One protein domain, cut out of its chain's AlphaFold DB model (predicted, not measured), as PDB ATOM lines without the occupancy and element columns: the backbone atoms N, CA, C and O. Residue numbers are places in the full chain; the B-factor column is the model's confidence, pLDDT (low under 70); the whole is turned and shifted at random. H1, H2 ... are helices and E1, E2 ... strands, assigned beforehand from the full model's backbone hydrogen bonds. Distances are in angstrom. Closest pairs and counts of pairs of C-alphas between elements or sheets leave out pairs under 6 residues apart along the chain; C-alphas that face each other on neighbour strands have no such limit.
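Overview. This is residues 267 to 330 of the 859 residues of the protein "Receptor protein-tyrosine kinase" of Scylla olivacea (UniProt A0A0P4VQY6). Three two-stranded hairpins follow one another through the domain: small E2 and E3 near one end, with strand E1 beyond them, E4 and E5 in the middle, and the longest, E6 and E7, at the other end. E4 and E7 lie side by side and join the last two hairpins into one strongly twisted sheet, with the short helix H1 over E7. The printed part has 64 residues, with one named helix and seven named strands in the order E1 E2 E3 E4 E5 H1 E6 E7 along the chain; the class is mostly strand. The larger sheet runs E5 E4 E7 E6 and is mixed, while E2 and E3 form an antiparallel sheet of two. The whole is compact, with a radius of gyration of the C-alphas of 11.7 A and spans of 32 by 29 by 22 A.

Along the chain. E1 is residues 269 to 272, beginning at C-alpha 269 at (-12.295, -49.058, -117.339). E2 is residues 275 to 277 and E3 residues 280 to 282. E4, residues 292 to 295, is 9.3 A long, and E5, residues 299 to 302, is 10.3 A. H1 is residues 303 to 306. E6, residues 311 to 317, measures 18.8 A from C-alpha 311 at (2.505, -29.469, -130.081). E7, residues 323 to 329, measures 18.3 A and ends at C-alpha 329 at (-0.324, -30.566, -133.177).

Arrangement. In the larger sheet E5 and E6 are edge strands. The hairpin of E4 and E5 is antiparallel, with N 293 and O 301 within hydrogen-bond range at 2.8 A. E4 and E7 are parallel; N 327 and O 294 are 2.7 A apart. The hairpin of E6 and E7 is antiparallel, with N 314 and O 326 at 2.9 A. H1 is on this sheet, over E7, at a height of 7.4 A; it is too short for any O i to N i+4 pair, and its one O i to N i+3 pair is within range. E5, H1 and E6 form a split strand-helix-strand unit, two strands of one sheet that follow each other among the strands with a helix between them in the chain and E4 and E7 between them in the sheet, and its crossover is right-handed. In the hairpin of E2 and E3, N 282 and O 275 are 2.8 A apart. The closest C-alphas of E2 and E5, those of Arg 276 and Arg 299, are 4.4 A apart. E1 pairs with no named strand; its closest C-alpha to E3 is Cys 272 to Cys 281, 5.1 A. E1 and E7 are apart.

Size, cuts and confidence. The two C-alphas farthest apart, those of Ala 268 and Cys 330, are 33.1 A apart. The printed part has no cut. The link from E3 to E4, 9 residues, is short but not tight; the others are tight. The mean pLDDT of the printed part is 78.0, with values under 70 at residues 287 to 290, 309 to 310, 318 to 323 and 329 to 330.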
ATOM      1  N   ASP A 267     -11.852 -45.716-112.487       84.88
ATOM      2  CA  ASP A 267     -10.430 -46.082-112.572       84.88
ATOM      3  C   ASP A 267     -10.232 -47.484-113.177       84.88
ATOM      4  O   ASP A 267      -9.139 -47.834-113.628       84.88
ATOM      5  N   ALA A 268     -11.296 -48.293-113.224       82.19
ATOM      6  CA  ALA A 268     -11.260 -49.685-113.657       82.19
ATOM      7  C   ALA A 268     -11.797 -49.916-115.084       82.19
ATOM      8  O   ALA A 268     -12.190 -51.035-115.415       82.19
ATOM      9  N   CYS A 269     -11.836 -48.905-115.953       80.25
ATOM     10  CA  CYS A 269     -12.295 -49.058-117.339       80.25
ATOM     11  C   CYS A 269     -11.257 -49.748-118.252       80.25
ATOM     12  O   CYS A 269     -10.054 -49.549-118.104       80.25
ATOM     13  N   VAL A 270     -11.717 -50.483-119.276       81.56
ATOM     14  CA  VAL A 270     -10.852 -51.009-120.360       81.56
ATOM     15  C   VAL A 270     -10.386 -49.879-121.287       81.56
ATOM     16  O   VAL A 270      -9.228 -49.838-121.698       81.56
ATOM     17  N   ALA A 271     -11.279 -48.941-121.603       84.50
ATOM     18  CA  ALA A 271     -10.963 -47.684-122.273       84.50
ATOM     19  C   ALA A 271     -11.915 -46.576-121.792       84.50
ATOM     20  O   ALA A 271     -13.038 -46.850-121.369       84.50
ATOM     21  N   CYS A 272     -11.481 -45.317-121.879       87.88
ATOM     22  CA  CYS A 272     -12.312 -44.170-121.515       87.88
ATOM     23  C   CYS A 272     -13.155 -43.696-122.698       87.88
ATOM     24  O   CYS A 272     -12.652 -43.518-123.812       87.88
ATOM     25  N   ARG A 273     -14.440 -43.447-122.446       84.81
ATOM     26  CA  ARG A 273     -15.392 -42.914-123.419       84.81
ATOM     27  C   ARG A 273     -14.957 -41.524-123.872       84.81
ATOM     28  O   ARG A 273     -14.677 -41.334-125.054       84.81
ATOM     29  N   ASN A 274     -14.847 -40.594-122.926       87.94
ATOM     30  CA  ASN A 274     -14.456 -39.213-123.179       87.94
ATOM     31  C   ASN A 274     -12.935 -39.052-123.049       87.94
ATOM     32  O   ASN A 274     -12.227 -39.304-124.026       87.94
ATOM     33  N   TYR A 275     -12.416 -38.699-121.868       89.25
ATOM     34  CA  TYR A 275     -10.979 -38.499-121.647       89.25
ATOM     35  C   TYR A 275     -10.452 -39.366-120.503       89.25
ATOM     36  O   TYR A 275     -11.159 -39.665-119.548       89.25
ATOM     37  N   ARG A 276      -9.181 -39.754-120.592       89.56
ATOM     38  CA  ARG A 276      -8.416 -40.375-119.507       89.56
ATOM     39  C   ARG A 276      -7.535 -39.338-118.820       89.56
ATOM     40  O   ARG A 276      -6.690 -38.734-119.483       89.56
ATOM     41  N   ASP A 277      -7.683 -39.164-117.513       87.75
ATOM     42  CA  ASP A 277      -6.791 -38.344-116.693       87.75
ATOM     43  C   ASP A 277      -6.000 -39.235-115.721       87.75
ATOM     44  O   ASP A 277      -6.481 -39.641-114.665       87.75
ATOM     45  N   GLY A 278      -4.776 -39.602-116.112       84.56
ATOM     46  CA  GLY A 278      -3.985 -40.609-115.403       84.56
ATOM     47  C   GLY A 278      -4.583 -42.011-115.560       84.56
ATOM     48  O   GLY A 278      -4.408 -42.643-116.603       84.56
ATOM     49  N   HIS A 279      -5.277 -42.497-114.531       84.19
ATOM     50  CA  HIS A 279      -5.999 -43.777-114.559       84.19
ATOM     51  C   HIS A 279      -7.524 -43.608-114.627       84.19
ATOM     52  O   HIS A 279      -8.197 -44.506-115.118       84.19
ATOM     53  N   THR A 280      -8.045 -42.440-114.247       89.75
ATOM     54  CA  THR A 280      -9.480 -42.166-114.154       89.75
ATOM     55  C   THR A 280     -10.069 -41.765-115.502       89.75
ATOM     56  O   THR A 280      -9.524 -40.899-116.197       89.75
ATOM     57  N   CYS A 281     -11.213 -42.338-115.867       89.38
ATOM     58  CA  CYS A 281     -12.016 -41.857-116.988       89.38
ATOM     59  C   CYS A 281     -12.921 -40.694-116.559       89.38
ATOM     60  O   CYS A 281     -13.690 -40.810-115.605       89.38
ATOM     61  N   VAL A 282     -12.824 -39.568-117.270       90.19
ATOM     62  CA  VAL A 282     -13.475 -38.293-116.936       90.19
ATOM     63  C   VAL A 282     -14.174 -37.659-118.152       90.19
ATOM     64  O   VAL A 282     -13.658 -37.749-119.274       90.19
ATOM     65  N   PRO A 283     -15.305 -36.951-117.949       87.12
ATOM     66  CA  PRO A 283     -16.041 -36.296-119.034       87.12
ATOM     67  C   PRO A 283     -15.306 -35.076-119.613       87.12
ATOM     68  O   PRO A 283     -15.341 -34.847-120.822       87.12
ATOM     69  N   GLU A 284     -14.597 -34.308-118.777       86.00
ATOM     70  CA  GLU A 284     -13.779 -33.156-119.179       86.00
ATOM     71  C   GLU A 284     -12.464 -33.129-118.377       86.00
ATOM     72  O   GLU A 284     -12.403 -33.614-117.246       86.00
ATOM     73  N   CYS A 285     -11.396 -32.563-118.947       85.56
ATOM     74  CA  CYS A 285     -10.122 -32.406-118.251       85.56
ATOM     75  C   CYS A 285     -10.222 -31.286-117.207       85.56
ATOM     76  O   CYS A 285     -10.542 -30.145-117.543       85.56
ATOM     77  N   SER A 286      -9.922 -31.589-115.939       78.62
ATOM     78  CA  SER A 286     -10.050 -30.598-114.864       78.62
ATOM     79  C   SER A 286      -9.117 -29.397-115.057       78.62
ATOM     80  O   SER A 286      -7.907 -29.546-115.251       78.62
ATOM     81  N   ARG A 287      -9.680 -28.193-114.916       65.44
ATOM     82  CA  ARG A 287      -8.963 -26.908-114.992       65.44
ATOM     83  C   ARG A 287      -8.322 -26.490-113.660       65.44
ATOM     84  O   ARG A 287      -7.659 -25.459-113.607       65.44
ATOM     85  N   SER A 288      -8.518 -27.243-112.573       62.28
ATOM     86  CA  SER A 288      -8.010 -26.871-111.246       62.28
ATOM     87  C   SER A 288      -6.529 -27.227-111.044       62.28
ATOM     88  O   SER A 288      -6.100 -28.343-111.327       62.28
ATOM     89  N   ALA A 289      -5.763 -26.261-110.516       52.75
ATOM     90  CA  ALA A 289      -4.388 -26.323-109.983       52.75
ATOM     91  C   ALA A 289      -3.240 -26.880-110.863       52.75
ATOM     92  O   ALA A 289      -2.082 -26.581-110.584       52.75
ATOM     93  N   ALA A 290      -3.515 -27.680-111.895       60.38
ATOM     94  CA  ALA A 290      -2.514 -28.447-112.641       60.38
ATOM     95  C   ALA A 290      -2.467 -28.137-114.148       60.38
ATOM     96  O   ALA A 290      -1.748 -28.839-114.861       60.38
ATOM     97  N   ASN A 291      -3.229 -27.137-114.614       73.88
ATOM     98  CA  ASN A 291      -3.318 -26.682-116.008       73.88
ATOM     99  C   ASN A 291      -3.280 -27.841-117.023       73.88
ATOM    100  O   ASN A 291      -2.280 -28.064-117.716       73.88
ATOM    101  N   LYS A 292      -4.360 -28.630-117.064       84.06
ATOM    102  CA  LYS A 292      -4.497 -29.756-117.995       84.06
ATOM    103  C   LYS A 292      -5.264 -29.349-119.251       84.06
ATOM    104  O   LYS A 292      -6.185 -28.540-119.197       84.06
ATOM    105  N   VAL A 293      -4.884 -29.951-120.372       86.31
ATOM    106  CA  VAL A 293      -5.431 -29.715-121.710       86.31
ATOM    107  C   VAL A 293      -5.857 -31.032-122.351       86.31
ATOM    108  O   VAL A 293      -5.257 -32.085-122.108       86.31
ATOM    109  N   HIS A 294      -6.889 -30.975-123.188       86.94
ATOM    110  CA  HIS A 294      -7.395 -32.130-123.928       86.94
ATOM    111  C   HIS A 294      -6.422 -32.516-125.042       86.94
ATOM    112  O   HIS A 294      -6.054 -31.670-125.847       86.94
ATOM    113  N   HIS A 295      -6.025 -33.779-125.143       85.81
ATOM    114  CA  HIS A 295      -5.079 -34.237-126.158       85.81
ATOM    115  C   HIS A 295      -5.617 -35.449-126.923       85.81
ATOM    116  O   HIS A 295      -6.081 -36.433-126.336       85.81
ATOM    117  N   LEU A 296      -5.539 -35.354-128.255       78.12
ATOM    118  CA  LEU A 296      -5.923 -36.391-129.223       78.12
ATOM    119  C   LEU A 296      -7.348 -36.964-129.055       78.12
ATOM    120  O   LEU A 296      -7.601 -38.096-129.471       78.12
ATOM    121  N   ASP A 297      -8.261 -36.181-128.467       82.88
ATOM    122  CA  ASP A 297      -9.653 -36.543-128.151       82.88
ATOM    123  C   ASP A 297      -9.803 -37.826-127.305       82.88
ATOM    124  O   ASP A 297     -10.777 -38.572-127.456       82.88
ATOM    125  N   TYR A 298      -8.821 -38.122-126.438       86.56
ATOM    126  CA  TYR A 298      -8.882 -39.305-125.565       86.56
ATOM    127  C   TYR A 298      -8.149 -39.207-124.214       86.56
ATOM    128  O   TYR A 298      -8.440 -40.012-123.330       86.56
ATOM    129  N   ARG A 299      -7.212 -38.266-124.013       89.31
ATOM    130  CA  ARG A 299      -6.504 -38.101-122.726       89.31
ATOM    131  C   ARG A 299      -6.332 -36.644-122.310       89.31
ATOM    132  O   ARG A 299      -6.384 -35.745-123.147       89.31
ATOM    133  N   CYS A 300      -6.072 -36.433-121.027       89.31
ATOM    134  CA  CYS A 300      -5.660 -35.160-120.452       89.31
ATOM    135  C   CYS A 300      -4.139 -35.156-120.252       89.31
ATOM    136  O   CYS A 300      -3.589 -36.094-119.679       89.31
ATOM    137  N   ILE A 301      -3.455 -34.103-120.702       87.75
ATOM    138  CA  ILE A 301      -2.021 -33.875-120.438       87.75
ATOM    139  C   ILE A 301      -1.815 -32.483-119.843       87.75
ATOM    140  O   ILE A 301      -2.718 -31.652-119.897       87.75
ATOM    141  N   ARG A 302      -0.643 -32.195-119.276       87.44
ATOM    142  CA  ARG A 302      -0.336 -30.853-118.746       87.44
ATOM    143  C   ARG A 302       0.041 -29.881-119.870       87.44
ATOM    144  O   ARG A 302       0.642 -30.293-120.862       87.44
ATOM    145  N   GLU A 303      -0.224 -28.586-119.698       83.00
ATOM    146  CA  GLU A 303       0.183 -27.538-120.658       83.00
ATOM    147  C   GLU A 303       1.679 -27.604-121.008       83.00
ATOM    148  O   GLU A 303       2.042 -27.504-122.175       83.00
ATOM    149  N   ASN A 304       2.554 -27.849-120.027       83.00
ATOM    150  CA  ASN A 304       4.004 -27.948-120.238       83.00
ATOM    151  C   ASN A 304       4.454 -29.222-120.982       83.00
ATOM    152  O   ASN A 304       5.567 -29.285-121.500       83.00
ATOM    153  N   GLU A 305       3.608 -30.247-121.025       84.38
ATOM    154  CA  GLU A 305       3.819 -31.452-121.821       84.38
ATOM    155  C   GLU A 305       3.323 -31.243-123.252       84.38
ATOM    156  O   GLU A 305       4.003 -31.642-124.195       84.38
ATOM    157  N   CYS A 306       2.210 -30.521-123.405       81.62
ATOM    158  CA  CYS A 306       1.726 -30.040-124.692       81.62
ATOM    159  C   CYS A 306       2.643 -28.985-125.338       81.62
ATOM    160  O   CYS A 306       2.704 -28.899-126.553       81.62
ATOM    161  N   ALA A 307       3.377 -28.184-124.565       74.44
ATOM    162  CA  ALA A 307       4.276 -27.154-125.098       74.44
ATOM    163  C   ALA A 307       5.599 -27.706-125.678       74.44
ATOM    164  O   ALA A 307       6.486 -26.935-126.042       74.44
ATOM    165  N   LYS A 308       5.767 -29.033-125.742       73.56
ATOM    166  CA  LYS A 308       6.911 -29.678-126.397       73.56
ATOM    167  C   LYS A 308       6.632 -29.794-127.893       73.56
ATOM    168  O   LYS A 308       5.585 -30.310-128.287       73.56
ATOM    169  N   GLU A 309       7.573 -29.375-128.736       54.44
ATOM    170  CA  GLU A 309       7.441 -29.544-130.188       54.44
ATOM    171  C   GLU A 309       7.149 -31.017-130.549       54.44
ATOM    172  O   GLU A 309       7.794 -31.914-129.996       54.44
ATOM    173  N   PRO A 310       6.199 -31.312-131.462       66.44
ATOM    174  CA  PRO A 310       5.496 -30.403-132.379       66.44
ATOM    175  C   PRO A 310       4.073 -29.991-131.925       66.44
ATOM    176  O   PRO A 310       3.158 -29.951-132.752       66.44
ATOM    177  N   TRP A 311       3.840 -29.737-130.636       75.50
ATOM    178  CA  TRP A 311       2.505 -29.469-130.081       75.50
ATOM    179  C   TRP A 311       2.365 -28.042-129.521       75.50
ATOM    180  O   TRP A 311       3.350 -27.409-129.139       75.50
ATOM    181  N   LYS A 312       1.128 -27.524-129.499       78.44
ATOM    182  CA  LYS A 312       0.760 -26.249-128.862       78.44
ATOM    183  C   LYS A 312      -0.613 -26.339-128.196       78.44
ATOM    184  O   LYS A 312      -1.472 -27.118-128.607       78.44
ATOM    185  N   VAL A 313      -0.838 -25.483-127.205       80.00
ATOM    186  CA  VAL A 313      -2.158 -25.288-126.594       80.00
ATOM    187  C   VAL A 313      -2.946 -24.270-127.419       80.00
ATOM    188  O   VAL A 313      -2.453 -23.177-127.700       80.00
ATOM    189  N   GLU A 314      -4.172 -24.615-127.802       79.56
ATOM    190  CA  GLU A 314      -5.112 -23.749-128.517       79.56
ATOM    191  C   GLU A 314      -6.467 -23.719-127.790       79.56
ATOM    192  O   GLU A 314      -6.838 -24.672-127.102       79.56
ATOM    193  N   ARG A 315      -7.199 -22.604-127.903       78.69
ATOM    194  CA  ARG A 315      -8.573 -22.488-127.398       78.69
ATOM    195  C   ARG A 315      -9.545 -22.850-128.506       78.69
ATOM    196  O   ARG A 315      -9.618 -22.144-129.505       78.69
ATOM    197  N   GLU A 316     -10.321 -23.902-128.295       72.25
ATOM    198  CA  GLU A 316     -11.465 -24.229-129.141       72.25
ATOM    199  C   GLU A 316     -12.762 -23.766-128.475       72.25
ATOM    200  O   GLU A 316     -12.957 -23.960-127.273       72.25
ATOM    201  N   VAL A 317     -13.668 -23.187-129.262       72.75
ATOM    202  CA  VAL A 317     -15.025 -22.841-128.822       72.75
ATOM    203  C   VAL A 317     -15.963 -23.968-129.246       72.75
ATOM    204  O   VAL A 317     -16.103 -24.254-130.434       72.75
ATOM    205  N   GLY A 318     -16.589 -24.632-128.276       61.59
ATOM    206  CA  GLY A 318     -17.526 -25.723-128.526       61.59
ATOM    207  C   GLY A 318     -18.859 -25.253-129.133       61.59
ATOM    208  O   GLY A 318     -19.187 -24.065-129.067       61.59
ATOM    209  N   PRO A 319     -19.699 -26.174-129.652       48.00
ATOM    210  CA  PRO A 319     -20.982 -25.840-130.294       48.00
ATOM    211  C   PRO A 319     -21.991 -25.087-129.409       48.00
ATOM    212  O   PRO A 319     -22.964 -24.545-129.920       48.00
ATOM    213  N   GLN A 320     -21.776 -25.074-128.089       53.91
ATOM    214  CA  GLN A 320     -22.602 -24.380-127.095       53.91
ATOM    215  C   GLN A 320     -21.929 -23.111-126.528       53.91
ATOM    216  O   GLN A 320     -22.379 -22.577-125.519       53.91
ATOM    217  N   GLY A 321     -20.839 -22.629-127.140       54.28
ATOM    218  CA  GLY A 321     -20.091 -21.455-126.670       54.28
ATOM    219  C   GLY A 321     -19.125 -21.725-125.508       54.28
ATOM    220  O   GLY A 321     -18.572 -20.789-124.939       54.28
ATOM    221  N   THR A 322     -18.898 -22.990-125.148       63.94
ATOM    222  CA  THR A 322     -17.951 -23.388-124.100       63.94
ATOM    223  C   THR A 322     -16.508 -23.363-124.617       63.94
ATOM    224  O   THR A 322     -16.147 -24.122-125.513       63.94
ATOM    225  N   GLU A 323     -15.655 -22.506-124.050       69.62
ATOM    226  CA  GLU A 323     -14.216 -22.499-124.357       69.62
ATOM    227  C   GLU A 323     -13.509 -23.692-123.699       69.62
ATOM    228  O   GLU A 323     -13.597 -23.854-122.477       69.62
ATOM    229  N   ARG A 324     -12.754 -24.487-124.469       76.19
ATOM    230  CA  ARG A 324     -11.900 -25.589-123.984       76.19
ATOM    231  C   ARG A 324     -10.453 -25.442-124.467       76.19
ATOM    232  O   ARG A 324     -10.209 -24.950-125.566       76.19
ATOM    233  N   LEU A 325      -9.488 -25.886-123.656       82.06
ATOM    234  CA  LEU A 325      -8.062 -25.877-124.009       82.06
ATOM    235  C   LEU A 325      -7.654 -27.221-124.618       82.06
ATOM    236  O   LEU A 325      -7.676 -28.250-123.938       82.06
ATOM    237  N   VAL A 326      -7.269 -27.212-125.891       83.12
ATOM    238  CA  VAL A 326      -6.902 -28.410-126.653       83.12
ATOM    239  C   VAL A 326      -5.429 -28.358-127.025       83.12
ATOM    240  O   VAL A 326      -4.913 -27.351-127.504       83.12
ATOM    241  N   CYS A 327      -4.744 -29.472-126.810       81.25
ATOM    242  CA  CYS A 327      -3.408 -29.705-127.307       81.25
ATOM    243  C   CYS A 327      -3.466 -30.134-128.770       81.25
ATOM    244  O   CYS A 327      -3.633 -31.318-129.087       81.25
ATOM    245  N   VAL A 328      -3.323 -29.162-129.660       74.88
ATOM    246  CA  VAL A 328      -3.271 -29.397-131.097       74.88
ATOM    247  C   VAL A 328      -1.823 -29.595-131.526       74.88
ATOM    248  O   VAL A 328      -0.902 -28.925-131.053       74.88
ATOM    249  N   ARG A 329      -1.598 -30.522-132.458       67.25
ATOM    250  CA  ARG A 329      -0.324 -30.566-133.177       67.25
ATOM    251  C   ARG A 329      -0.222 -29.275-133.984       67.25
ATOM    252  O   ARG A 329      -1.221 -28.858-134.570       67.25
ATOM    253  N   CYS A 330       0.945 -28.644-134.015       60.88
ATOM    254  CA  CYS A 330       1.153 -27.428-134.792       60.88
ATOM    255  C   CYS A 330       0.863 -27.689-136.278       60.88
ATOM    256  O   CYS A 330       1.708 -28.212-136.995       60.88
TER     257      CYS A 330